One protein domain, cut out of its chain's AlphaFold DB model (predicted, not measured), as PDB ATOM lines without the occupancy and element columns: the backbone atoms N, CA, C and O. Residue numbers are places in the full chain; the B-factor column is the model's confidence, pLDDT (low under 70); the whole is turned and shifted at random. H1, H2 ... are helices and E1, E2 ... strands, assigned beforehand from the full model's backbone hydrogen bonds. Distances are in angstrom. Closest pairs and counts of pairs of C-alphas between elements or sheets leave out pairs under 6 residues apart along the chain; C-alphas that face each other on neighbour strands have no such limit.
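What this domain is: This is residues 2 to 112 and 153 to 238 of the 238 residues of an uncharacterized protein of Kosakonia arachidis (UniProt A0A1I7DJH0). A strongly twisted sheet of seven strands forms the body, with the long helix H5 packed along one face over E7 and running on past the sheet to a small two-stranded sheet, E3 and E8, at one end of the long axis. At the other end is H1, whose residues 4 to 7 stick out with residues 2 and 3. The printed part has 197 residues, with five named helices and nine named strands in the order H1 E1 H2 E2 H3 E3 E4 E5 H4 E6 E7 E8 H5 E9; the class is mixed, helices and strands, with under half of the residues in named elements. The large sheet, in the order E5 E6 E2 E1 E4 E7 E9, is mixed. The whole is compact, with a radius of gyration of the C-alphas of 18.3 A, yet elongated, spanning 67 by 34 by 27 A.

Where its parts are: The large sheet holds E5, residues 103 to 107; E6, 172 to 176; E2, 55 to 62, 22.3 A long from C-alpha 55 at (27.973, 17.291, 48.481); E1, 25 to 31, 18.8 A; E4, 92 to 97, 16.4 A; E7, 194 to 200, 17.8 A; and E9, 235 to 237, ending at C-alpha 237 (37.248, 5.689, 26.291). The small sheet holds E3, 81 to 83, and E8, 204 to 206. The helices are H5, 209 to 229, 30.4 A; H1, 4 to 17, 20.5 A, from C-alpha 4 at (12.834, 38.073, 47.052); H2, 46 to 50; H3, 70 to 73; and H4, 158 to 162.

How they stand to each other: E7 and E9 are parallel, with N 200 and O 236 2.9 A apart; the other neighbours are antiparallel, among them E1 and E4, N 31 and O 92 at 2.8 A, and E6 and E2, N 173 and O 58 at 2.7 A. Pairing is staggered: E2 pairs with E6 over residues 55 to 58 and with E1 over 59 to 62. H5 on one face makes two layers, helix and sheet, at a height of 10.1 A, along E7 at 4 degrees on the local plane. H4 is on the sheet at 6.3 A, over none of its strands; the closest C-alphas of H4 and E2, Leu 162 and Ile 61, are 6.9 A apart. H1 and H3 are not on it. H1, H2, H4 and H5 have every O i to N i+4 pair within hydrogen-bond range; H3 is too short for one.

The domain as a whole: The C-alphas farthest apart, Leu 2 and Leu 210, are 66.9 A apart. Residues 113 to 152 are not printed; C-alphas 112 and 153 are 14.2 A apart. The links E1 to H2 and E6 to E7 are long. Mean pLDDT of the printed part is 89.0, under 70 at residues 2 to 9, 69 to 74 and 167.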
ATOM      1  N   LEU A   2       8.754  42.528  47.655       35.00
ATOM      2  CA  LEU A   2       8.860  42.478  46.172       35.00
ATOM      3  C   LEU A   2      10.267  42.126  45.619       35.00
ATOM      4  O   LEU A   2      10.404  41.876  44.422       35.00
ATOM      5  N   GLY A   3      11.304  42.108  46.467       33.00
ATOM      6  CA  GLY A   3      12.695  41.819  46.077       33.00
ATOM      7  C   GLY A   3      13.059  40.327  46.034       33.00
ATOM      8  O   GLY A   3      13.758  39.904  45.119       33.00
ATOM      9  N   GLU A   4      12.537  39.516  46.960       47.69
ATOM     10  CA  GLU A   4      12.834  38.073  47.052       47.69
ATOM     11  C   GLU A   4      12.264  37.295  45.856       47.69
ATOM     12  O   GLU A   4      12.978  36.535  45.208       47.69
ATOM     13  N   CYS A   5      11.027  37.599  45.448       44.66
ATOM     14  CA  CYS A   5      10.353  36.906  44.345       44.66
ATOM     15  C   CYS A   5      11.032  37.122  42.970       44.66
ATOM     16  O   CYS A   5      10.975  36.254  42.098       44.66
ATOM     17  N   LYS A   6      11.710  38.263  42.747       47.97
ATOM     18  CA  LYS A   6      12.505  38.490  41.519       47.97
ATOM     19  C   LYS A   6      13.789  37.658  41.508       47.97
ATOM     20  O   LYS A   6      14.182  37.172  40.447       47.97
ATOM     21  N   ASN A   7      14.422  37.486  42.667       63.50
ATOM     22  CA  ASN A   7      15.659  36.723  42.793       63.50
ATOM     23  C   ASN A   7      15.393  35.210  42.676       63.50
ATOM     24  O   ASN A   7      16.121  34.508  41.980       63.50
ATOM     25  N   GLU A   8      14.280  34.725  43.239       66.00
ATOM     26  CA  GLU A   8      13.829  33.330  43.101       66.00
ATOM     27  C   GLU A   8      13.459  32.962  41.660       66.00
ATOM     28  O   GLU A   8      13.917  31.943  41.144       66.00
ATOM     29  N   LYS A   9      12.693  33.814  40.959       68.44
ATOM     30  CA  LYS A   9      12.368  33.590  39.538       68.44
ATOM     31  C   LYS A   9      13.621  33.554  38.660       68.44
ATOM     32  O   LYS A   9      13.702  32.736  37.747       68.44
ATOM     33  N   SER A  10      14.600  34.412  38.953       83.88
ATOM     34  CA  SER A  10      15.906  34.413  38.283       83.88
ATOM     35  C   SER A  10      16.671  33.110  38.541       83.88
ATOM     36  O   SER A  10      17.170  32.491  37.606       83.88
ATOM     37  N   LEU A  11      16.699  32.631  39.787       87.00
ATOM     38  CA  LEU A  11      17.336  31.368  40.161       87.00
ATOM     39  C   LEU A  11      16.688  30.155  39.478       87.00
ATOM     40  O   LEU A  11      17.395  29.329  38.902       87.00
ATOM     41  N   HIS A  12      15.357  30.058  39.505       89.50
ATOM     42  CA  HIS A  12      14.613  28.974  38.851       89.50
ATOM     43  C   HIS A  12      14.875  28.952  37.343       89.50
ATOM     44  O   HIS A  12      15.099  27.884  36.773       89.50
ATOM     45  N   ALA A  13      14.909  30.129  36.707       89.50
ATOM     46  CA  ALA A  13      15.257  30.255  35.296       89.50
ATOM     47  C   ALA A  13      16.681  29.749  35.023       89.50
ATOM     48  O   ALA A  13      16.864  28.914  34.139       89.50
ATOM     49  N   LYS A  14      17.670  30.150  35.829       92.00
ATOM     50  CA  LYS A  14      19.050  29.667  35.678       92.00
ATOM     51  C   LYS A  14      19.171  28.155  35.877       92.00
ATOM     52  O   LYS A  14      19.826  27.493  35.081       92.00
ATOM     53  N   LEU A  15      18.516  27.584  36.891       93.56
ATOM     54  CA  LEU A  15      18.480  26.129  37.103       93.56
ATOM     55  C   LEU A  15      17.805  25.395  35.937       93.56
ATOM     56  O   LEU A  15      18.211  24.289  35.587       93.56
ATOM     57  N   SER A  16      16.809  26.005  35.293       92.75
ATOM     58  CA  SER A  16      16.163  25.409  34.121       92.75
ATOM     59  C   SER A  16      17.110  25.274  32.923       92.75
ATOM     60  O   SER A  16      16.980  24.318  32.163       92.75
ATOM     61  N   GLU A  17      18.119  26.143  32.786       95.44
ATOM     62  CA  GLU A  17      19.139  26.012  31.733       95.44
ATOM     63  C   GLU A  17      19.944  24.713  31.879       95.44
ATOM     64  O   GLU A  17      20.301  24.094  30.879       95.44
ATOM     65  N   TRP A  18      20.158  24.242  33.111       96.69
ATOM     66  CA  TRP A  18      20.836  22.974  33.394       96.69
ATOM     67  C   TRP A  18      20.001  21.736  33.037       96.69
ATOM     68  O   TRP A  18      20.558  20.645  32.950       96.69
ATOM     69  N   ARG A  19      18.688  21.876  32.783       93.56
ATOM     70  CA  ARG A  19      17.872  20.796  32.183       93.56
ATOM     71  C   ARG A  19      18.163  20.611  30.701       93.56
ATOM     72  O   ARG A  19      17.968  19.524  30.178       93.56
ATOM     73  N   ASN A  20      18.615  21.674  30.041       92.56
ATOM     74  CA  ASN A  20      18.723  21.762  28.588       92.56
ATOM     75  C   ASN A  20      20.182  21.639  28.122       92.56
ATOM     76  O   ASN A  20      20.600  22.311  27.177       92.56
ATOM     77  N   LEU A  21      20.972  20.808  28.807       95.69
ATOM     78  CA  LEU A  21      22.321  20.471  28.359       95.69
ATOM     79  C   LEU A  21      22.253  19.664  27.061       95.69
ATOM     80  O   LEU A  21      21.362  18.836  26.875       95.69
ATOM     81  N   LYS A  22      23.225  19.882  26.171       95.81
ATOM     82  CA  LYS A  22      23.436  18.976  25.033       95.81
ATOM     83  C   LYS A  22      23.841  17.592  25.544       95.81
ATOM     84  O   LYS A  22      24.486  17.499  26.582       95.81
ATOM     85  N   ASP A  23      23.603  16.541  24.765       92.75
ATOM     86  CA  ASP A  23      24.026  15.171  25.119       92.75
ATOM     87  C   ASP A  23      25.541  15.038  25.358       92.75
ATOM     88  O   ASP A  23      26.006  14.163  26.096       92.75
ATOM     89  N   THR A  24      26.323  15.919  24.735       94.12
ATOM     90  CA  THR A  24      27.780  15.986  24.859       94.12
ATOM     91  C   THR A  24      28.226  16.865  26.024       94.12
ATOM     92  O   THR A  24      29.369  16.763  26.457       94.12
ATOM     93  N   GLN A  25      27.327  17.659  26.608       96.19
ATOM     94  CA  GLN A  25      27.589  18.459  27.799       96.19
ATOM     95  C   GLN A  25      27.217  17.671  29.050       96.19
ATOM     96  O   GLN A  25      26.049  17.384  29.306       96.19
ATOM     97  N   VAL A  26      28.219  17.312  29.847       96.75
ATOM     98  CA  VAL A  26      28.037  16.386  30.968       96.75
ATOM     99  C   VAL A  26      28.644  16.922  32.254       96.75
ATOM    100  O   VAL A  26      29.717  17.524  32.236       96.75
ATOM    101  N   LEU A  27      27.977  16.649  33.380       97.50
ATOM    102  CA  LEU A  27      28.598  16.742  34.699       97.50
ATOM    103  C   LEU A  27      29.380  15.464  34.978       97.50
ATOM    104  O   LEU A  27      28.833  14.363  34.891       97.50
ATOM    105  N   ILE A  28      30.655  15.610  35.320       97.06
ATOM    106  CA  ILE A  28      31.548  14.493  35.607       97.06
ATOM    107  C   ILE A  28      32.244  14.681  36.950       97.06
ATOM    108  O   ILE A  28      32.864  15.709  37.213       97.06
ATOM    109  N   HIS A  29      32.172  13.657  37.799       96.88
ATOM    110  CA  HIS A  29      33.009  13.562  38.987       96.88
ATOM    111  C   HIS A  29      34.214  12.674  38.698       96.88
ATOM    112  O   HIS A  29      34.063  11.475  38.444       96.88
ATOM    113  N   THR A  30      35.413  13.252  38.736       95.31
ATOM    114  CA  THR A  30      36.637  12.495  38.475       95.31
ATOM    115  C   THR A  30      37.204  11.836  39.717       95.31
ATOM    116  O   THR A  30      37.245  12.444  40.784       95.31
ATOM    117  N   ILE A  31      37.761  10.643  39.544       95.00
ATOM    118  CA  ILE A  31      38.439   9.884  40.591       95.00
ATOM    119  C   ILE A  31      39.916   9.703  40.263       95.00
ATOM    120  O   ILE A  31      40.298   9.537  39.105       95.00
ATOM    121  N   ASN A  32      40.752   9.695  41.298       92.94
ATOM    122  CA  ASN A  32      42.182   9.462  41.152       92.94
ATOM    123  C   ASN A  32      42.503   7.966  41.341       92.94
ATOM    124  O   ASN A  32      42.316   7.449  42.449       92.94
ATOM    125  N   PRO A  33      43.034   7.273  40.315       90.44
ATOM    126  CA  PRO A  33      43.457   5.877  40.426       90.44
ATOM    127  C   PRO A  33      44.519   5.623  41.502       90.44
ATOM    128  O   PRO A  33      44.637   4.501  41.982       90.44
ATOM    129  N   ALA A  34      45.271   6.643  41.933       90.69
ATOM    130  CA  ALA A  34      46.215   6.512  43.045       90.69
ATOM    131  C   ALA A  34      45.534   6.093  44.364       90.69
ATOM    132  O   ALA A  34      46.186   5.528  45.239       90.69
ATOM    133  N   TYR A  35      44.221   6.317  44.496       91.25
ATOM    134  CA  TYR A  35      43.419   5.895  45.647       91.25
ATOM    135  C   TYR A  35      42.634   4.597  45.391       91.25
ATOM    136  O   TYR A  35      41.649   4.338  46.080       91.25
ATOM    137  N   GLU A  36      43.057   3.759  44.433       91.31
ATOM    138  CA  GLU A  36      42.408   2.476  44.088       91.31
ATOM    139  C   GLU A  36      42.161   1.563  45.305       91.31
ATOM    140  O   GLU A  36      41.198   0.795  45.316       91.31
ATOM    141  N   ASN A  37      43.015   1.653  46.330       89.75
ATOM    142  CA  ASN A  37      42.955   0.809  47.526       89.75
ATOM    143  C   ASN A  37      42.310   1.487  48.745       89.75
ATOM    144  O   ASN A  37      42.156   0.837  49.774       89.75
ATOM    145  N   SER A  38      41.951   2.771  48.662       91.50
ATOM    146  CA  SER A  38      41.459   3.537  49.817       91.50
ATOM    147  C   SER A  38      40.173   4.315  49.557       91.50
ATOM    148  O   SER A  38      39.411   4.550  50.492       91.50
ATOM    149  N   SER A  39      39.892   4.711  48.314       92.75
ATOM    150  CA  SER A  39      38.670   5.449  48.003       92.75
ATOM    151  C   SER A  39      37.449   4.517  47.998       92.75
ATOM    152  O   SER A  39      37.487   3.468  47.345       92.75
ATOM    153  N   PRO A  40      36.328   4.904  48.643       94.44
ATOM    154  CA  PRO A  40      35.086   4.132  48.621       94.44
ATOM    155  C   PRO A  40      34.572   3.831  47.208       94.44
ATOM    156  O   PRO A  40      33.964   2.785  46.993       94.44
ATOM    157  N   LEU A  41      34.867   4.703  46.234       95.75
ATOM    158  CA  LEU A  41      34.473   4.545  44.827       95.75
ATOM    159  C   LEU A  41      35.207   3.399  44.105       95.75
ATOM    160  O   LEU A  41      34.822   3.029  42.999       95.75
ATOM    161  N   PHE A  42      36.241   2.819  44.725       96.44
ATOM    162  CA  PHE A  42      36.889   1.583  44.277       96.44
ATOM    163  C   PHE A  42      36.569   0.381  45.174       96.44
ATOM    164  O   PHE A  42      37.166  -0.680  45.010       96.44
ATOM    165  N   LEU A  43      35.658   0.519  46.134       95.94
ATOM    166  CA  LEU A  43      35.302  -0.553  47.071       95.94
ATOM    167  C   LEU A  43      33.812  -0.900  47.022       95.94
ATOM    168  O   LEU A  43      33.430  -1.999  47.414       95.94
ATOM    169  N   LYS A  44      32.974   0.032  46.566       96.62
ATOM    170  CA  LYS A  44      31.517  -0.095  46.483       96.62
ATOM    171  C   LYS A  44      31.020   0.485  45.161       96.62
ATOM    172  O   LYS A  44      31.751   1.216  44.490       96.62
ATOM    173  N   ASP A  45      29.776   0.175  44.804       96.44
ATOM    174  CA  ASP A  45      29.112   0.853  43.694       96.44
ATOM    175  C   ASP A  45      29.009   2.358  43.984       96.44
ATOM    176  O   ASP A  45      28.821   2.792  45.126       96.44
ATOM    177  N   ALA A  46      29.169   3.174  42.948       96.62
ATOM    178  CA  ALA A  46      29.340   4.605  43.135       96.62
ATOM    179  C   ALA A  46      28.035   5.308  43.540       96.62
ATOM    180  O   ALA A  46      28.081   6.262  44.316       96.62
ATOM    181  N   CYS A  47      26.866   4.799  43.134       95.88
ATOM    182  CA  CYS A  47      25.579   5.348  43.571       95.88
ATOM    183  C   CYS A  47      25.377   5.189  45.089       95.88
ATOM    184  O   CYS A  47      24.944   6.130  45.757       95.88
ATOM    185  N   SER A  48      25.729   4.033  45.660       94.94
ATOM    186  CA  SER A  48      25.687   3.809  47.111       94.94
ATOM    187  C   SER A  48      26.676   4.685  47.872       94.94
ATOM    188  O   SER A  48      26.368   5.116  48.983       94.94
ATOM    189  N   VAL A  49      27.850   4.959  47.293       94.50
ATOM    190  CA  VAL A  49      28.822   5.895  47.879       94.50
ATOM    191  C   VAL A  49      28.265   7.316  47.877       94.50
ATOM    192  O   VAL A  49      28.260   7.954  48.926       94.50
ATOM    193  N   PHE A  50      27.733   7.792  46.748       93.56
ATOM    194  CA  PHE A  50      27.177   9.143  46.648       93.56
ATOM    195  C   PHE A  50      26.049   9.375  47.654       93.56
ATOM    196  O   PHE A  50      26.027  10.415  48.297       93.56
ATOM    197  N   ARG A  51      25.174   8.391  47.898       90.81
ATOM    198  CA  ARG A  51      24.112   8.506  48.921       90.81
ATOM    199  C   ARG A  51      24.627   8.759  50.342       90.81
ATOM    200  O   ARG A  51      23.862   9.226  51.179       90.81
ATOM    201  N   GLN A  52      25.879   8.407  50.630       88.56
ATOM    202  CA  GLN A  52      26.510   8.639  51.934       88.56
ATOM    203  C   GLN A  52      27.216   9.992  52.004       88.56
ATOM    204  O   GLN A  52      27.592  10.424  53.090       88.56
ATOM    205  N   TRP A  53      27.434  10.640  50.861       88.81
ATOM    206  CA  TRP A  53      28.051  11.953  50.789       88.81
ATOM    207  C   TRP A  53      26.977  13.030  50.845       88.81
ATOM    208  O   TRP A  53      25.837  12.826  50.428       88.81
ATOM    209  N   ASP A  54      27.335  14.193  51.374       88.25
ATOM    210  CA  ASP A  54      26.424  15.328  51.383       88.25
ATOM    211  C   ASP A  54      26.476  16.078  50.053       88.25
ATOM    212  O   ASP A  54      25.462  16.225  49.367       88.25
ATOM    213  N   VAL A  55      27.683  16.512  49.682       91.38
ATOM    214  CA  VAL A  55      27.973  17.291  48.481       91.38
ATOM    215  C   VAL A  55      29.153  16.672  47.744       91.38
ATOM    216  O   VAL A  55      30.125  16.202  48.337       91.38
ATOM    217  N   LEU A  56      29.039  16.689  46.428       92.44
ATOM    218  CA  LEU A  56      29.991  16.197  45.456       92.44
ATOM    219  C   LEU A  56      30.520  17.367  44.640       92.44
ATOM    220  O   LEU A  56      29.742  18.152  44.104       92.44
ATOM    221  N   SER A  57      31.836  17.421  44.479       93.31
ATOM    222  CA  SER A  57      32.473  18.289  43.492       93.31
ATOM    223  C   SER A  57      32.497  17.599  42.131       93.31
ATOM    224  O   SER A  57      32.893  16.434  42.021       93.31
ATOM    225  N   SER A  58      32.056  18.293  41.091       95.75
ATOM    226  CA  SER A  58      32.039  17.805  39.712       95.75
ATOM    227  C   SER A  58      32.443  18.915  38.747       95.75
ATOM    228  O   SER A  58      32.505  20.077  39.134       95.75
ATOM    229  N   SER A  59      32.704  18.575  37.491       95.56
ATOM    230  CA  SER A  59      32.955  19.562  36.440       95.56
ATOM    231  C   SER A  59      31.933  19.410  35.324       95.56
ATOM    232  O   SER A  59      31.599  18.293  34.932       95.56
ATOM    233  N   LEU A  60      31.464  20.530  34.781       96.62
ATOM    234  CA  LEU A  60      30.769  20.570  33.503       96.62
ATOM    235  C   LEU A  60      31.805  20.556  32.378       96.62
ATOM    236  O   LEU A  60      32.666  21.435  32.309       96.62
ATOM    237  N   ILE A  61      31.701  19.586  31.478       94.81
ATOM    238  CA  ILE A  61      32.555  19.480  30.291       94.81
ATOM    239  C   ILE A  61      31.716  19.306  29.031       94.81
ATOM    240  O   ILE A  61      30.560  18.899  29.099       94.81
ATOM    241  N   ASP A  62      32.329  19.575  27.883       93.81
ATOM    242  CA  ASP A  62      31.770  19.299  26.561       93.81
ATOM    243  C   ASP A  62      32.624  18.222  25.879       93.81
ATOM    244  O   ASP A  62      33.786  18.460  25.541       93.81
ATOM    245  N   LEU A  63      32.063  17.021  25.733       91.88
ATOM    246  CA  LEU A  63      32.756  15.848  25.204       91.88
ATOM    247  C   LEU A  63      33.220  16.046  23.759       91.88
ATOM    248  O   LEU A  63      34.267  15.513  23.402       91.88
ATOM    249  N   ASP A  64      32.521  16.862  22.964       90.38
ATOM    250  CA  ASP A  64      32.899  17.131  21.569       90.38
ATOM    251  C   ASP A  64      34.199  17.938  21.465       90.38
ATOM    252  O   ASP A  64      34.880  17.925  20.438       90.38
ATOM    253  N   LYS A  65      34.579  18.645  22.536       87.44
ATOM    254  CA  LYS A  65      35.834  19.405  22.588       87.44
ATOM    255  C   LYS A  65      37.040  18.528  22.924       87.44
ATOM    256  O   LYS A  65      38.181  18.963  22.742       87.44
ATOM    257  N   ILE A  66      36.818  17.297  23.388       85.88
ATOM    258  CA  ILE A  66      37.886  16.370  23.759       85.88
ATOM    259  C   ILE A  66      38.318  15.587  22.514       85.88
ATOM    260  O   ILE A  66      37.662  14.643  22.088       85.88
ATOM    261  N   LYS A  67      39.473  15.945  21.939       75.31
ATOM    262  CA  LYS A  67      40.028  15.260  20.751       75.31
ATOM    263  C   LYS A  67      40.247  13.778  21.029       75.31
ATOM    264  O   LYS A  67      41.014  13.487  21.946       75.31
ATOM    265  N   HIS A  68      39.670  12.866  20.248       71.81
ATOM    266  CA  HIS A  68      39.770  11.429  20.506       71.81
ATOM    267  C   HIS A  68      41.210  10.900  20.486       71.81
ATOM    268  O   HIS A  68      42.049  11.321  19.689       71.81
ATOM    269  N   VAL A  69      41.495   9.943  21.375       67.56
ATOM    270  CA  VAL A  69      42.820   9.299  21.478       67.56
ATOM    271  C   VAL A  69      43.218   8.600  20.178       67.56
ATOM    272  O   VAL A  69      44.373   8.679  19.750       67.56
ATOM    273  N   ARG A  70      42.262   7.896  19.559       64.62
ATOM    274  CA  ARG A  70      42.506   7.036  18.392       64.62
ATOM    275  C   ARG A  70      43.039   7.827  17.203       64.62
ATOM    276  O   ARG A  70      44.018   7.400  16.602       64.62
ATOM    277  N   ASP A  71      42.501   9.020  16.978       66.19
ATOM    278  CA  ASP A  71      42.817   9.875  15.829       66.19
ATOM    279  C   ASP A  71      44.294  10.298  15.762       66.19
ATOM    280  O   ASP A  71      44.782  10.709  14.712       66.19
ATOM    281  N   LYS A  72      45.025  10.222  16.882       65.62
ATOM    282  CA  LYS A  72      46.434  10.640  16.965       65.62
ATOM    283  C   LYS A  72      47.397   9.538  17.388       65.62
ATOM    284  O   LYS A  72      48.595   9.678  17.159       65.62
ATOM    285  N   MET A  73      46.910   8.451  17.989       67.62
ATOM    286  CA  MET A  73      47.770   7.377  18.505       67.62
ATOM    287  C   MET A  73      48.539   6.620  17.426       67.62
ATOM    288  O   MET A  73      49.659   6.182  17.693       67.62
ATOM    289  N   GLU A  74      47.945   6.442  16.248       67.69
ATOM    290  CA  GLU A  74      48.522   5.614  15.180       67.69
ATOM    291  C   GLU A  74      49.806   6.215  14.592       67.69
ATOM    292  O   GLU A  74      50.647   5.479  14.087       67.69
ATOM    293  N   ASN A  75      50.008   7.527  14.756       75.88
ATOM    294  CA  ASN A  75      51.122   8.263  14.158       75.88
ATOM    295  C   ASN A  75      52.163   8.773  15.172       75.88
ATOM    296  O   ASN A  75      53.132   9.413  14.768       75.88
ATOM    297  N   LEU A  76      51.985   8.513  16.475       83.94
ATOM    298  CA  LEU A  76      52.937   8.950  17.503       83.94
ATOM    299  C   LEU A  76      54.226   8.126  17.445       83.94
ATOM    300  O   LEU A  76      54.204   6.904  17.631       83.94
ATOM    301  N   ARG A  77      55.361   8.803  17.259       85.75
ATOM    302  CA  ARG A  77      56.696   8.188  17.308       85.75
ATOM    303  C   ARG A  77      57.050   7.786  18.735       85.75
ATOM    304  O   ARG A  77      56.539   8.355  19.693       85.75
ATOM    305  N   SER A  78      57.970   6.837  18.902       86.00
ATOM    306  CA  SER A  78      58.277   6.233  20.211       86.00
ATOM    307  C   SER A  78      58.761   7.213  21.291       86.00
ATOM    308  O   SER A  78      58.622   6.911  22.473       86.00
ATOM    309  N   TRP A  79      59.299   8.372  20.907       82.56
ATOM    310  CA  TRP A  79      59.759   9.434  21.809       82.56
ATOM    311  C   TRP A  79      58.749  10.576  21.998       82.56
ATOM    312  O   TRP A  79      59.033  11.525  22.724       82.56
ATOM    313  N   GLU A  80      57.592  10.525  21.338       87.56
ATOM    314  CA  GLU A  80      56.581  11.578  21.416       87.56
ATOM    315  C   GLU A  80      55.574  11.320  22.546       87.56
ATOM    316  O   GLU A  80      55.167  10.186  22.826       87.56
ATOM    317  N   GLU A  81      55.137  12.411  23.174       86.38
ATOM    318  CA  GLU A  81      54.023  12.451  24.120       86.38
ATOM    319  C   GLU A  81      52.994  13.458  23.605       86.38
ATOM    320  O   GLU A  81      53.314  14.614  23.325       86.38
ATOM    321  N   LEU A  82      51.738  13.029  23.520       85.62
ATOM    322  CA  LEU A  82      50.617  13.924  23.288       85.62
ATOM    323  C   LEU A  82      49.976  14.285  24.627       85.62
ATOM    324  O   LEU A  82      49.553  13.403  25.377       85.62
ATOM    325  N   ARG A  83      49.825  15.589  24.876       85.31
ATOM    326  CA  ARG A  83      48.997  16.114  25.964       85.31
ATOM    327  C   ARG A  83      47.643  16.563  25.435       85.31
ATOM    328  O   ARG A  83      47.570  17.252  24.416       85.31
ATOM    329  N   ARG A  84      46.578  16.158  26.120       85.25
ATOM    330  CA  ARG A  84      45.191  16.461  25.757       85.25
ATOM    331  C   ARG A  84      44.573  17.389  26.789       85.25
ATOM    332  O   ARG A  84      44.727  17.177  27.990       85.25
ATOM    333  N   ASP A  85      43.847  18.383  26.293       85.12
ATOM    334  CA  ASP A  85      42.861  19.085  27.098       85.12
ATOM    335  C   ASP A  85      41.585  18.258  27.140       85.12
ATOM    336  O   ASP A  85      40.947  18.016  26.116       85.12
ATOM    337  N   THR A  86      41.271  17.772  28.332       86.56
ATOM    338  CA  THR A  86      40.087  16.963  28.598       86.56
ATOM    339  C   THR A  86      39.061  17.721  29.440       86.56
ATOM    340  O   THR A  86      38.021  17.152  29.752       86.56
ATOM    341  N   GLY A  87      39.354  18.950  29.894       84.44
ATOM    342  CA  GLY A  87      38.525  19.736  30.826       84.44
ATOM    343  C   GLY A  87      38.366  19.162  32.247       84.44
ATOM    344  O   GLY A  87      38.056  19.896  33.180       84.44
ATOM    345  N   ILE A  88      38.608  17.866  32.437       88.12
ATOM    346  CA  ILE A  88      38.447  17.138  33.704       88.12
ATOM    347  C   ILE A  88      39.712  17.157  34.565       88.12
ATOM    348  O   ILE A  88      40.805  17.316  34.029       88.12
ATOM    349  N   PHE A  89      39.604  16.943  35.881       87.38
ATOM    350  CA  PHE A  89      40.757  16.973  36.794       87.38
ATOM    351  C   PHE A  89      41.602  15.682  36.754       87.38
ATOM    352  O   PHE A  89      42.803  15.743  36.473       87.38
ATOM    353  N   PHE A  90      40.989  14.506  36.937       91.62
ATOM    354  CA  PHE A  90      41.632  13.194  36.726       91.62
ATOM    355  C   PHE A  90      41.123  12.500  35.457       91.62
ATOM    356  O   PHE A  90      40.107  12.889  34.902       91.62
ATOM    357  N   GLU A  91      41.828  11.465  34.996       91.69
ATOM    358  CA  GLU A  91      41.567  10.799  33.706       91.69
ATOM    359  C   GLU A  91      40.362   9.849  33.712       91.69
ATOM    360  O   GLU A  91      39.936   9.396  32.655       91.69
ATOM    361  N   ILE A  92      39.822   9.509  34.883       94.69
ATOM    362  CA  ILE A  92      38.643   8.649  35.022       94.69
ATOM    363  C   ILE A  92      37.564   9.428  35.752       94.69
ATOM    364  O   ILE A  92      37.854  10.083  36.752       94.69
ATOM    365  N   GLY A  93      36.316   9.321  35.304       95.94
ATOM    366  CA  GLY A  93      35.201   9.908  36.032       95.94
ATOM    367  C   GLY A  93      33.847   9.282  35.748       95.94
ATOM    368  O   GLY A  93      33.635   8.611  34.737       95.94
ATOM    369  N   PHE A  94      32.929   9.524  36.676       97.88
ATOM    370  CA  PHE A  94      31.529   9.144  36.586       97.88
ATOM    371  C   PHE A  94      30.733  10.301  35.993       97.88
ATOM    372  O   PHE A  94      30.701  11.387  36.572       97.88
ATOM    373  N   VAL A  95      30.088  10.068  34.852       97.81
ATOM    374  CA  VAL A  95      29.118  11.011  34.294       97.81
ATOM    375  C   VAL A  95      27.824  10.886  35.072       97.81
ATOM    376  O   VAL A  95      27.221   9.810  35.121       97.81
ATOM    377  N   LEU A  96      27.407  11.995  35.662       97.75
ATOM    378  CA  LEU A  96      26.261  12.053  36.548       97.75
ATOM    379  C   LEU A  96      24.967  12.163  35.742       97.75
ATOM    380  O   LEU A  96      24.866  12.923  34.777       97.75
ATOM    381  N   ASP A  97      23.967  11.409  36.174       96.62
ATOM    382  CA  ASP A  97      22.570  11.711  35.907       96.62
ATOM    383  C   ASP A  97      22.029  12.456  37.123       96.62
ATOM    384  O   ASP A  97      22.036  11.926  38.240       96.62
ATOM    385  N   PHE A  98      21.639  13.707  36.917       95.31
ATOM    386  CA  PHE A  98      21.277  14.621  37.988       95.31
ATOM    387  C   PHE A  98      20.029  15.400  37.595       95.31
ATOM    388  O   PHE A  98      19.811  15.703  36.421       95.31
ATOM    389  N   ALA A  99      19.237  15.767  38.595       96.06
ATOM    390  CA  ALA A  99      18.194  16.757  38.422       96.06
ATOM    391  C   ALA A  99      18.768  18.143  38.771       96.06
ATOM    392  O   ALA A  99      19.589  18.240  39.684       96.06
ATOM    393  N   PRO A 100      18.382  19.239  38.095       95.69
ATOM    394  CA  PRO A 100      18.970  20.553  38.366       95.69
ATOM    395  C   PRO A 100      18.829  21.003  39.813       95.69
ATOM    396  O   PRO A 100      19.714  21.678  40.318       95.69
ATOM    397  N   GLN A 101      17.757  20.604  40.501       95.25
ATOM    398  CA  GLN A 101      17.583  20.913  41.918       95.25
ATOM    399  C   GLN A 101      18.642  20.260  42.826       95.25
ATOM    400  O   GLN A 101      18.748  20.650  43.980       95.25
ATOM    401  N   ASN A 102      19.428  19.292  42.332       96.81
ATOM    402  CA  ASN A 102      20.607  18.769  43.025       96.81
ATOM    403  C   ASN A 102      21.809  19.717  42.959       96.81
ATOM    404  O   ASN A 102      22.729  19.555  43.752       96.81
ATOM    405  N   ILE A 103      21.858  20.669  42.026       96.88
ATOM    406  CA  ILE A 103      22.964  21.624  41.955       96.88
ATOM    407  C   ILE A 103      22.852  22.564  43.150       96.88
ATOM    408  O   ILE A 103      21.813  23.172  43.345       96.88
ATOM    409  N   LEU A 104      23.922  22.679  43.931       94.69
ATOM    410  CA  LEU A 104      24.053  23.629  45.031       94.69
ATOM    411  C   LEU A 104      24.653  24.951  44.546       94.69
ATOM    412  O   LEU A 104      24.160  26.023  44.889       94.69
ATOM    413  N   GLY A 105      25.722  24.852  43.754       94.12
ATOM    414  CA  GLY A 105      26.534  25.977  43.311       94.12
ATOM    415  C   GLY A 105      27.293  25.644  42.032       94.12
ATOM    416  O   GLY A 105      27.619  24.483  41.778       94.12
ATOM    417  N   THR A 106      27.556  26.654  41.211       95.00
ATOM    418  CA  THR A 106      28.193  26.498  39.901       95.00
ATOM    419  C   THR A 106      29.241  27.583  39.696       95.00
ATOM    420  O   THR A 106      28.911  28.773  39.619       95.00
ATOM    421  N   PHE A 107      30.492  27.171  39.547       92.50
ATOM    422  CA  PHE A 107      31.634  28.072  39.572       92.50
ATOM    423  C   PHE A 107      32.535  27.813  38.378       92.50
ATOM    424  O   PHE A 107      32.819  26.668  38.045       92.50
ATOM    425  N   ALA A 108      32.977  28.875  37.706       91.50
ATOM    426  CA  ALA A 108      33.865  28.749  36.549       91.50
ATOM    427  C   ALA A 108      35.300  28.335  36.927       91.50
ATOM    428  O   ALA A 108      36.077  27.975  36.047       91.50
ATOM    429  N   GLU A 109      35.631  28.374  38.216       88.31
ATOM    430  CA  GLU A 109      36.928  28.028  38.791       88.31
ATOM    431  C   GLU A 109      36.702  27.158  40.044       88.31
ATOM    432  O   GLU A 109      35.600  27.144  40.594       88.31
ATOM    433  N   ASP A 110      37.726  26.422  40.479       87.12
ATOM    434  CA  ASP A 110      37.699  25.603  41.699       87.12
ATOM    435  C   ASP A 110      37.547  26.501  42.936       87.12
ATOM    436  O   ASP A 110      38.337  27.425  43.152       87.12
ATOM    437  N   VAL A 111      36.535  26.221  43.760       86.81
ATOM    438  CA  VAL A 111      36.165  27.025  44.933       86.81
ATOM    439  C   VAL A 111      36.549  26.369  46.254       86.81
ATOM    440  O   VAL A 111      36.180  26.851  47.333       86.81
ATOM    441  N   TRP A 112      37.314  25.275  46.184       83.69
ATOM    442  CA  TRP A 112      37.897  24.580  47.327       83.69
ATOM    443  C   TRP A 112      36.847  24.190  48.367       83.69
ATOM    444  O   TRP A 112      37.107  24.232  49.578       83.69
ATOM    445  N   ASN A 153      25.635  29.022  47.408       87.81
ATOM    446  CA  ASN A 153      24.371  28.936  46.670       87.81
ATOM    447  C   ASN A 153      24.322  29.885  45.453       87.81
ATOM    448  O   ASN A 153      23.386  30.671  45.295       87.81
ATOM    449  N   GLU A 154      25.327  29.818  44.582       89.62
ATOM    450  CA  GLU A 154      25.411  30.632  43.371       89.62
ATOM    451  C   GLU A 154      25.191  29.783  42.122       89.62
ATOM    452  O   GLU A 154      25.968  28.877  41.822       89.62
ATOM    453  N   ILE A 155      24.156  30.124  41.353       93.50
ATOM    454  CA  ILE A 155      23.882  29.490  40.065       93.50
ATOM    455  C   ILE A 155      24.243  30.447  38.924       93.50
ATOM    456  O   ILE A 155      23.775  31.588  38.847       93.50
ATOM    457  N   ASN A 156      25.046  29.926  38.009       94.38
ATOM    458  CA  ASN A 156      25.494  30.467  36.740       94.38
ATOM    459  C   ASN A 156      25.019  29.526  35.625       94.38
ATOM    460  O   ASN A 156      24.720  28.353  35.863       94.38
ATOM    461  N   SER A 157      24.923  30.030  34.395       95.31
ATOM    462  CA  SER A 157      24.475  29.207  33.270       95.31
ATOM    463  C   SER A 157      25.559  28.223  32.807       95.31
ATOM    464  O   SER A 157      26.750  28.548  32.867       95.31
ATOM    465  N   PRO A 158      25.189  27.063  32.232       96.50
ATOM    466  CA  PRO A 158      26.149  26.135  31.630       96.50
ATOM    467  C   PRO A 158      27.073  26.807  30.602       96.50
ATOM    468  O   PRO A 158      28.279  26.564  30.572       96.50
ATOM    469  N   LYS A 159      26.521  27.722  29.789       95.19
ATOM    470  CA  LYS A 159      27.281  28.508  28.804       95.19
ATOM    471  C   LYS A 159      28.318  29.416  29.467       95.19
ATOM    472  O   LYS A 159      29.422  29.547  28.948       95.19
ATOM    473  N   TYR A 160      27.974  30.051  30.589       94.62
ATOM    474  CA  TYR A 160      28.915  30.873  31.350       94.62
ATOM    475  C   TYR A 160      30.100  30.036  31.839       94.62
ATOM    476  O   TYR A 160      31.241  30.457  31.651       94.62
ATOM    477  N   ILE A 161      29.819  28.859  32.411       95.25
ATOM    478  CA  ILE A 161      30.828  27.938  32.945       95.25
ATOM    479  C   ILE A 161      31.770  27.470  31.830       95.25
ATOM    480  O   ILE A 161      32.974  27.698  31.906       95.25
ATOM    481  N   LEU A 162      31.220  26.906  30.749       93.00
ATOM    482  CA  LEU A 162      32.007  26.344  29.644       93.00
ATOM    483  C   LEU A 162      32.844  27.378  28.877       93.00
ATOM    484  O   LEU A 162      33.831  27.007  28.247       93.00
ATOM    485  N   ASN A 163      32.444  28.653  28.882       92.06
ATOM    486  CA  ASN A 163      33.186  29.728  28.216       92.06
ATOM    487  C   ASN A 163      34.341  30.287  29.060       92.06
ATOM    488  O   ASN A 163      35.138  31.062  28.537       92.06
ATOM    489  N   ARG A 164      34.396  29.960  30.356       89.31
ATOM    490  CA  ARG A 164      35.406  30.470  31.296       89.31
ATOM    491  C   ARG A 164      36.303  29.386  31.882       89.31
ATOM    492  O   ARG A 164      37.330  29.722  32.459       89.31
ATOM    493  N   SER A 165      35.937  28.119  31.720       82.69
ATOM    494  CA  SER A 165      36.796  26.992  32.066       82.69
ATOM    495  C   SER A 165      37.801  26.690  30.956       82.69
ATOM    496  O   SER A 165      37.427  26.652  29.782       82.69
ATOM    497  N   ASP A 166      39.039  26.395  31.336       77.69
ATOM    498  CA  ASP A 166      40.113  25.968  30.437       77.69
ATOM    499  C   ASP A 166      41.054  24.956  31.126       77.69
ATOM    500  O   ASP A 166      40.779  24.468  32.223       77.69
ATOM    501  N   LEU A 167      42.178  24.628  30.478       69.31
ATOM    502  CA  LEU A 167      43.215  23.723  31.000       69.31
ATOM    503  C   LEU A 167      43.778  24.098  32.375       69.31
ATOM    504  O   LEU A 167      44.277  23.224  33.084       69.31
ATOM    505  N   GLN A 168      43.815  25.386  32.696       73.44
ATOM    506  CA  GLN A 168      44.381  25.913  33.936       73.44
ATOM    507  C   GLN A 168      43.295  26.223  34.965       73.44
ATOM    508  O   GLN A 168      43.578  26.254  36.162       73.44
ATOM    509  N   ARG A 169      42.060  26.434  34.504       79.81
ATOM    510  CA  ARG A 169      40.900  26.821  35.303       79.81
ATOM    511  C   ARG A 169      39.812  25.770  35.164       79.81
ATOM    512  O   ARG A 169      38.923  25.861  34.317       79.81
ATOM    513  N   HIS A 170      39.904  24.748  36.006       86.44
ATOM    514  CA  HIS A 170      38.845  23.756  36.127       86.44
ATOM    515  C   HIS A 170      37.636  24.387  36.813       86.44
ATOM    516  O   HIS A 170      37.779  25.005  37.864       86.44
ATOM    517  N   ASN A 171      36.456  24.216  36.220       93.19
ATOM    518  CA  ASN A 171      35.209  24.605  36.865       93.19
ATOM    519  C   ASN A 171      34.822  23.604  37.962       93.19
ATOM    520  O   ASN A 171      35.145  22.412  37.873       93.19
ATOM    521  N   GLU A 172      34.094  24.098  38.959       93.56
ATOM    522  CA  GLU A 172      33.546  23.296  40.045       93.56
ATOM    523  C   GLU A 172      32.031  23.499  40.131       93.56
ATOM    524  O   GLU A 172      31.518  24.601  40.326       93.56
ATOM    525  N   ILE A 173      31.302  22.403  39.970       96.25
ATOM    526  CA  ILE A 173      29.861  22.310  40.136       96.25
ATOM    527  C   ILE A 173      29.604  21.450  41.365       96.25
ATOM    528  O   ILE A 173      29.930  20.258  41.386       96.25
ATOM    529  N   LEU A 174      29.026  22.070  42.388       95.75
ATOM    530  CA  LEU A 174      28.683  21.419  43.641       95.75
ATOM    531  C   LEU A 174      27.308  20.778  43.510       95.75
ATOM    532  O   LEU A 174      26.327  21.454  43.203       95.75
ATOM    533  N   VAL A 175      27.234  19.476  43.763       96.00
ATOM    534  CA  VAL A 175      26.016  18.680  43.605       96.00
ATOM    535  C   VAL A 175      25.665  18.019  44.931       96.00
ATOM    536  O   VAL A 175      26.452  17.256  45.487       96.00
ATOM    537  N   VAL A 176      24.467  18.281  45.442       94.44
ATOM    538  CA  VAL A 176      23.917  17.601  46.614       94.44
ATOM    539  C   VAL A 176      23.565  16.165  46.254       94.44
ATOM    540  O   VAL A 176      22.805  15.900  45.319       94.44
ATOM    541  N   CYS A 177      24.120  15.231  47.020       93.00
ATOM    542  CA  CYS A 177      23.943  13.799  46.792       93.00
ATOM    543  C   CYS A 177      22.815  13.197  47.630       93.00
ATOM    544  O   CYS A 177      22.251  12.164  47.256       93.00
ATOM    545  N   LYS A 178      22.473  13.837  48.755       90.00
ATOM    546  CA  LYS A 178      21.358  13.420  49.603       90.00
ATOM    547  C   LYS A 178      20.025  13.669  48.887       90.00
ATOM    548  O   LYS A 178      19.742  14.819  48.540       90.00
ATOM    549  N   PRO A 179      19.201  12.629  48.670       92.00
ATOM    550  CA  PRO A 179      17.902  12.783  48.035       92.00
ATOM    551  C   PRO A 179      16.862  13.340  49.014       92.00
ATOM    552  O   PRO A 179      17.019  13.241  50.231       92.00
ATOM    553  N   PHE A 180      15.765  13.852  48.461       94.38
ATOM    554  CA  PHE A 180      14.574  14.307  49.181       94.38
ATOM    555  C   PHE A 180      14.798  15.508  50.107       94.38
ATOM    556  O   PHE A 180      14.029  15.728  51.041       94.38
ATOM    557  N   ILE A 181      15.818  16.319  49.821       90.12
ATOM    558  CA  ILE A 181      16.074  17.582  50.516       90.12
ATOM    559  C   ILE A 181      15.586  18.728  49.640       90.12
ATOM    560  O   ILE A 181      15.906  18.797  48.456       90.12
ATOM    561  N   ASN A 182      14.814  19.647  50.214       92.19
ATOM    562  CA  ASN A 182      14.432  20.863  49.512       92.19
ATOM    563  C   ASN A 182      15.486  21.955  49.749       92.19
ATOM    564  O   ASN A 182      15.619  22.453  50.865       92.19
ATOM    565  N   ILE A 183      16.240  22.291  48.701       89.25
ATOM    566  CA  ILE A 183      17.262  23.353  48.717       89.25
ATOM    567  C   ILE A 183      16.665  24.689  48.255       89.25
ATOM    568  O   ILE A 183      17.113  25.753  48.675       89.25
ATOM    569  N   TYR A 184      15.648  24.636  47.391       90.38
ATOM    570  CA  TYR A 184      15.116  25.788  46.677       90.38
ATOM    571  C   TYR A 184      13.596  25.873  46.841       90.38
ATOM    572  O   TYR A 184      12.874  25.034  46.289       90.38
ATOM    573  N   PRO A 185      13.082  26.910  47.526       88.62
ATOM    574  CA  PRO A 185      11.649  27.138  47.642       88.62
ATOM    575  C   PRO A 185      10.948  27.091  46.278       88.62
ATOM    576  O   PRO A 185      11.415  27.668  45.293       88.62
ATOM    577  N   GLY A 186       9.832  26.363  46.212       89.56
ATOM    578  CA  GLY A 186       9.031  26.215  44.994       89.56
ATOM    579  C   GLY A 186       9.571  25.232  43.945       89.56
ATOM    580  O   GLY A 186       8.919  25.065  42.917       89.56
ATOM    581  N   LEU A 187      10.705  24.558  44.178       91.00
ATOM    582  CA  LEU A 187      11.175  23.445  43.343       91.00
ATOM    583  C   LEU A 187      10.944  22.088  44.030       91.00
ATOM    584  O   LEU A 187      10.800  22.028  45.256       91.00
ATOM    585  N   PRO A 188      10.913  20.982  43.257       94.56
ATOM    586  CA  PRO A 188      10.945  19.644  43.828       94.56
ATOM    587  C   PRO A 188      12.191  19.435  44.704       94.56
ATOM    588  O   PRO A 188      13.231  20.045  44.441       94.56
ATOM    589  N   PRO A 189      12.123  18.542  45.705       96.25
ATOM    590  CA  PRO A 189      13.304  18.094  46.433       96.25
ATOM    591  C   PRO A 189      14.360  17.458  45.514       96.25
ATOM    592  O   PRO A 189      14.057  17.005  44.407       96.25
ATOM    593  N   THR A 190      15.599  17.382  46.002       96.06
ATOM    594  CA  THR A 190      16.700  16.672  45.341       96.06
ATOM    595  C   THR A 190      16.342  15.228  45.010       96.06
ATOM    596  O   THR A 190      15.615  14.555  45.747       96.06
ATOM    597  N   GLU A 191      16.899  14.717  43.918       96.81
ATOM    598  CA  GLU A 191      16.706  13.330  43.500       96.81
ATOM    599  C   GLU A 191      17.945  12.477  43.805       96.81
ATOM    600  O   GLU A 191      19.050  13.009  43.950       96.81
ATOM    601  N   PRO A 192      17.807  11.143  43.912       96.50
ATOM    602  CA  PRO A 192      18.967  10.267  44.000       96.50
ATOM    603  C   PRO A 192      19.856  10.416  42.760       96.50
ATOM    604  O   PRO A 192      19.394  10.181  41.642       96.50
ATOM    605  N   LEU A 193      21.138  10.739  42.956       96.19
ATOM    606  CA  LEU A 193      22.105  10.760  41.857       96.19
ATOM    607  C   LEU A 193      22.269   9.361  41.259       96.19
ATOM    608  O   LEU A 193      22.374   8.367  41.988       96.19
ATOM    609  N   LYS A 194      22.335   9.299  39.929       96.44
ATOM    610  CA  LYS A 194      22.686   8.080  39.191       96.44
ATOM    611  C   LYS A 194      23.898   8.347  38.308       96.44
ATOM    612  O   LYS A 194      24.389   9.470  38.201       96.44
ATOM    613  N   ILE A 195      24.393   7.294  37.675       96.81
ATOM    614  CA  ILE A 195      25.549   7.360  36.783       96.81
ATOM    615  C   ILE A 195      25.094   6.936  35.397       96.81
ATOM    616  O   ILE A 195      24.591   5.827  35.228       96.81
ATOM    617  N   LYS A 196      25.292   7.807  34.402       96.44
ATOM    618  CA  LYS A 196      24.986   7.487  32.998       96.44
ATOM    619  C   LYS A 196      26.061   6.613  32.373       96.44
ATOM    620  O   LYS A 196      25.751   5.719  31.596       96.44
ATOM    621  N   LYS A 197      27.329   6.914  32.664       96.75
ATOM    622  CA  LYS A 197      28.497   6.219  32.113       96.75
ATOM    623  C   LYS A 197      29.754   6.496  32.925       96.75
ATOM    624  O   LYS A 197      29.838   7.497  33.636       96.75
ATOM    625  N   ILE A 198      30.752   5.639  32.759       96.56
ATOM    626  CA  ILE A 198      32.120   5.865  33.229       96.56
ATOM    627  C   ILE A 198      32.962   6.277  32.024       96.56
ATOM    628  O   ILE A 198      32.953   5.600  30.995       96.56
ATOM    629  N   ILE A 199      33.691   7.381  32.136       94.25
ATOM    630  CA  ILE A 199      34.610   7.842  31.095       94.25
ATOM    631  C   ILE A 199      36.045   7.596  31.543       94.25
ATOM    632  O   ILE A 199      36.399   7.878  32.687       94.25
ATOM    633  N   TYR A 200      36.867   7.111  30.616       92.50
ATOM    634  CA  TYR A 200      38.319   7.225  30.676       92.50
ATOM    635  C   TYR A 200      38.797   8.156  29.557       92.50
ATOM    636  O   TYR A 200      38.624   7.847  28.381       92.50
ATOM    637  N   ALA A 201      39.388   9.287  29.924       90.88
ATOM    638  CA  ALA A 201      39.948  10.269  29.006       90.88
ATOM    639  C   ALA A 201      41.414  10.527  29.400       90.88
ATOM    640  O   ALA A 201      41.679  11.377  30.256       90.88
ATOM    641  N   PRO A 202      42.380   9.783  28.824       88.19
ATOM    642  CA  PRO A 202      43.788   9.962  29.153       88.19
ATOM    643  C   PRO A 202      44.253  11.357  28.741       88.19
ATOM    644  O   PRO A 202      44.033  11.795  27.608       88.19
ATOM    645  N   LYS A 203      44.921  12.051  29.658       86.88
ATOM    646  CA  LYS A 203      45.508  13.374  29.434       86.88
ATOM    647  C   LYS A 203      46.876  13.277  28.784       86.88
ATOM    648  O   LYS A 203      47.298  14.225  28.122       86.88
ATOM    649  N   ARG A 204      47.570  12.157  28.983       86.19
ATOM    650  CA  ARG A 204      48.865  11.862  28.368       86.19
ATOM    651  C   ARG A 204      48.772  10.572  27.582       86.19
ATOM    652  O   ARG A 204      48.205   9.592  28.045       86.19
ATOM    653  N   VAL A 205      49.324  10.600  26.378       85.19
ATOM    654  CA  VAL A 205      49.401   9.434  25.507       85.19
ATOM    655  C   VAL A 205      50.815   9.356  24.962       85.19
ATOM    656  O   VAL A 205      51.279  10.284  24.300       85.19
ATOM    657  N   THR A 206      51.499   8.252  25.246       86.75
ATOM    658  CA  THR A 206      52.891   8.041  24.835       86.75
ATOM    659  C   THR A 206      53.014   7.146  23.599       86.75
ATOM    660  O   THR A 206      52.312   6.138  23.419       86.75
ATOM    661  N   GLY A 207      53.957   7.505  22.728       86.25
ATOM    662  CA  GLY A 207      54.436   6.648  21.650       86.25
ATOM    663  C   GLY A 207      55.272   5.459  22.130       86.25
ATOM    664  O   GLY A 207      55.401   4.466  21.415       86.25
ATOM    665  N   HIS A 208      55.831   5.530  23.341       88.69
ATOM    666  CA  HIS A 208      56.815   4.568  23.815       88.69
ATOM    667  C   HIS A 208      56.177   3.195  24.114       88.69
ATOM    668  O   HIS A 208      55.320   3.101  24.999       88.69
ATOM    669  N   PRO A 209      56.618   2.091  23.476       86.56
ATOM    670  CA  PRO A 209      55.942   0.792  23.579       86.56
ATOM    671  C   PRO A 209      55.822   0.241  25.008       86.56
ATOM    672  O   PRO A 209      54.763  -0.257  25.393       86.56
ATOM    673  N   LEU A 210      56.889   0.354  25.815       88.31
ATOM    674  CA  LEU A 210      56.883  -0.125  27.204       88.31
ATOM    675  C   LEU A 210      55.895   0.655  28.083       88.31
ATOM    676  O   LEU A 210      55.032   0.042  28.710       88.31
ATOM    677  N   PHE A 211      55.976   1.991  28.095       87.38
ATOM    678  CA  PHE A 211      55.058   2.836  28.862       87.38
ATOM    679  C   PHE A 211      53.607   2.638  28.416       87.38
ATOM    680  O   PHE A 211      52.750   2.383  29.257       87.38
ATOM    681  N   ARG A 212      53.352   2.578  27.104       85.25
ATOM    682  CA  ARG A 212      52.027   2.281  26.541       85.25
ATOM    683  C   ARG A 212      51.467   0.940  27.032       85.25
ATOM    684  O   ARG A 212      50.284   0.831  27.355       85.25
ATOM    685  N   SER A 213      52.300  -0.102  27.094       88.00
ATOM    686  CA  SER A 213      51.898  -1.418  27.610       88.00
ATOM    687  C   SER A 213      51.548  -1.365  29.102       88.00
ATOM    688  O   SER A 213      50.533  -1.930  29.522       88.00
ATOM    689  N   MET A 214      52.344  -0.649  29.901       88.38
ATOM    690  CA  MET A 214      52.092  -0.466  31.333       88.38
ATOM    691  C   MET A 214      50.812   0.334  31.596       88.38
ATOM    692  O   MET A 214      49.969  -0.118  32.374       88.38
ATOM    693  N   GLU A 215      50.615   1.453  30.897       86.56
ATOM    694  CA  GLU A 215      49.394   2.266  30.961       86.56
ATOM    695  C   GLU A 215      48.164   1.435  30.594       86.56
ATOM    696  O   GLU A 215      47.180   1.424  31.331       86.56
ATOM    697  N   ARG A 216      48.235   0.640  29.518       87.25
ATOM    698  CA  ARG A 216      47.133  -0.239  29.101       87.25
ATOM    699  C   ARG A 216      46.774  -1.270  30.171       87.25
ATOM    700  O   ARG A 216      45.587  -1.534  30.378       87.25
ATOM    701  N   LYS A 217      47.765  -1.863  30.844       90.06
ATOM    702  CA  LYS A 217      47.535  -2.816  31.945       90.06
ATOM    703  C   LYS A 217      46.909  -2.130  33.158       90.06
ATOM    704  O   LYS A 217      45.909  -2.631  33.672       90.06
ATOM    705  N   ALA A 218      47.461  -0.992  33.584       87.44
ATOM    706  CA  ALA A 218      46.948  -0.223  34.718       87.44
ATOM    707  C   ALA A 218      45.507   0.240  34.464       87.44
ATOM    708  O   ALA A 218      44.617  -0.035  35.267       87.44
ATOM    709  N   LYS A 219      45.252   0.814  33.286       88.69
ATOM    710  CA  LYS A 219      43.917   1.152  32.791       88.69
ATOM    711  C   LYS A 219      42.983  -0.052  32.852       88.69
ATOM    712  O   LYS A 219      41.950   0.030  33.501       88.69
ATOM    713  N   LYS A 220      43.325  -1.180  32.212       91.06
ATOM    714  CA  LYS A 220      42.444  -2.363  32.165       91.06
ATOM    715  C   LYS A 220      42.075  -2.852  33.566       91.06
ATOM    716  O   LYS A 220      40.922  -3.207  33.788       91.06
ATOM    717  N   ARG A 221      43.022  -2.837  34.509       93.06
ATOM    718  CA  ARG A 221      42.761  -3.183  35.914       93.06
ATOM    719  C   ARG A 221      41.698  -2.267  36.523       93.06
ATOM    720  O   ARG A 221      40.694  -2.767  37.023       93.06
ATOM    721  N   VAL A 222      41.893  -0.954  36.426       92.12
ATOM    722  CA  VAL A 222      40.980   0.039  37.010       92.12
ATOM    723  C   VAL A 222      39.599  -0.013  36.348       92.12
ATOM    724  O   VAL A 222      38.588  -0.056  37.041       92.12
ATOM    725  N   ILE A 223      39.554  -0.092  35.016       90.56
ATOM    726  CA  ILE A 223      38.322  -0.235  34.224       90.56
ATOM    727  C   ILE A 223      37.523  -1.461  34.665       90.56
ATOM    728  O   ILE A 223      36.346  -1.347  34.990       90.56
ATOM    729  N   ASN A 224      38.170  -2.628  34.718       93.38
ATOM    730  CA  ASN A 224      37.503  -3.871  35.089       93.38
ATOM    731  C   ASN A 224      36.960  -3.812  36.519       93.38
ATOM    732  O   ASN A 224      35.854  -4.279  36.777       93.38
ATOM    733  N   LYS A 225      37.725  -3.215  37.439       95.75
ATOM    734  CA  LYS A 225      37.314  -3.040  38.832       95.75
ATOM    735  C   LYS A 225      36.066  -2.161  38.940       95.75
ATOM    736  O   LYS A 225      35.101  -2.545  39.592       95.75
ATOM    737  N   LEU A 226      36.059  -1.014  38.263       96.06
ATOM    738  CA  LEU A 226      34.916  -0.099  38.262       96.06
ATOM    739  C   LEU A 226      33.679  -0.705  37.595       96.06
ATOM    740  O   LEU A 226      32.577  -0.536  38.114       96.06
ATOM    741  N   ALA A 227      33.857  -1.433  36.491       95.00
ATOM    742  CA  ALA A 227      32.772  -2.128  35.805       95.00
ATOM    743  C   ALA A 227      32.148  -3.230  36.679       95.00
ATOM    744  O   ALA A 227      30.929  -3.363  36.716       95.00
ATOM    745  N   ALA A 228      32.968  -3.980  37.424       96.81
ATOM    746  CA  ALA A 228      32.482  -4.996  38.356       96.81
ATOM    747  C   ALA A 228      31.668  -4.392  39.513       96.81
ATOM    748  O   ALA A 228      30.679  -4.979  39.940       96.81
ATOM    749  N   LEU A 229      32.064  -3.211  40.001       97.62
ATOM    750  CA  LEU A 229      31.346  -2.496  41.060       97.62
ATOM    751  C   LEU A 229      30.077  -1.791  40.565       97.62
ATOM    752  O   LEU A 229      29.188  -1.533  41.365       97.62
ATOM    753  N   ASN A 230      29.983  -1.460  39.275       97.44
ATOM    754  CA  ASN A 230      28.867  -0.705  38.698       97.44
ATOM    755  C   ASN A 230      28.254  -1.476  37.513       97.44
ATOM    756  O   ASN A 230      28.348  -1.022  36.366       97.44
ATOM    757  N   PRO A 231      27.657  -2.659  37.758       96.31
ATOM    758  CA  PRO A 231      27.134  -3.503  36.690       96.31
ATOM    759  C   PRO A 231      26.063  -2.766  35.878       96.31
ATOM    760  O   PRO A 231      25.183  -2.108  36.429       96.31
ATOM    761  N   GLY A 232      26.143  -2.878  34.550       95.06
ATOM    762  CA  GLY A 232      25.206  -2.238  33.620       95.06
ATOM    763  C   GLY A 232      25.507  -0.772  33.292       95.06
ATOM    764  O   GLY A 232      24.893  -0.232  32.375       95.06
ATOM    765  N   VAL A 233      26.470  -0.132  33.964       96.88
ATOM    766  CA  VAL A 233      26.912   1.220  33.598       96.88
ATOM    767  C   VAL A 233      27.894   1.131  32.423       96.88
ATOM    768  O   VAL A 233      28.944   0.495  32.556       96.88
ATOM    769  N   PRO A 234      27.605   1.757  31.269       95.94
ATOM    770  CA  PRO A 234      28.503   1.714  30.124       95.94
ATOM    771  C   PRO A 234      29.815   2.439  30.426       95.94
ATOM    772  O   PRO A 234      29.843   3.471  31.103       95.94
ATOM    773  N   MET A 235      30.908   1.915  29.874       92.94
ATOM    774  CA  MET A 235      32.224   2.531  29.966       92.94
ATOM    775  C   MET A 235      32.728   2.949  28.588       92.94
ATOM    776  O   MET A 235      32.690   2.167  27.638       92.94
ATOM    777  N   THR A 236      33.225   4.178  28.485       89.94
ATOM    778  CA  THR A 236      33.692   4.760  27.225       89.94
ATOM    779  C   THR A 236      35.089   5.334  27.394       89.94
ATOM    780  O   THR A 236      35.374   6.055  28.347       89.94
ATOM    781  N   GLU A 237      35.965   5.016  26.447       88.44
ATOM    782  CA  GLU A 237      37.248   5.689  26.291       88.44
ATOM    783  C   GLU A 237      37.096   6.806  25.265       88.44
ATOM    784  O   GLU A 237      36.584   6.564  24.169       88.44
ATOM    785  N   ILE A 238      37.528   8.009  25.638       84.62
ATOM    786  CA  ILE A 238      37.459   9.207  24.798       84.62
ATOM    787  C   ILE A 238      38.868   9.657  24.487       84.62
ATOM    788  O   ILE A 238      39.654   9.914  25.429       84.62
TER     789      ILE A 238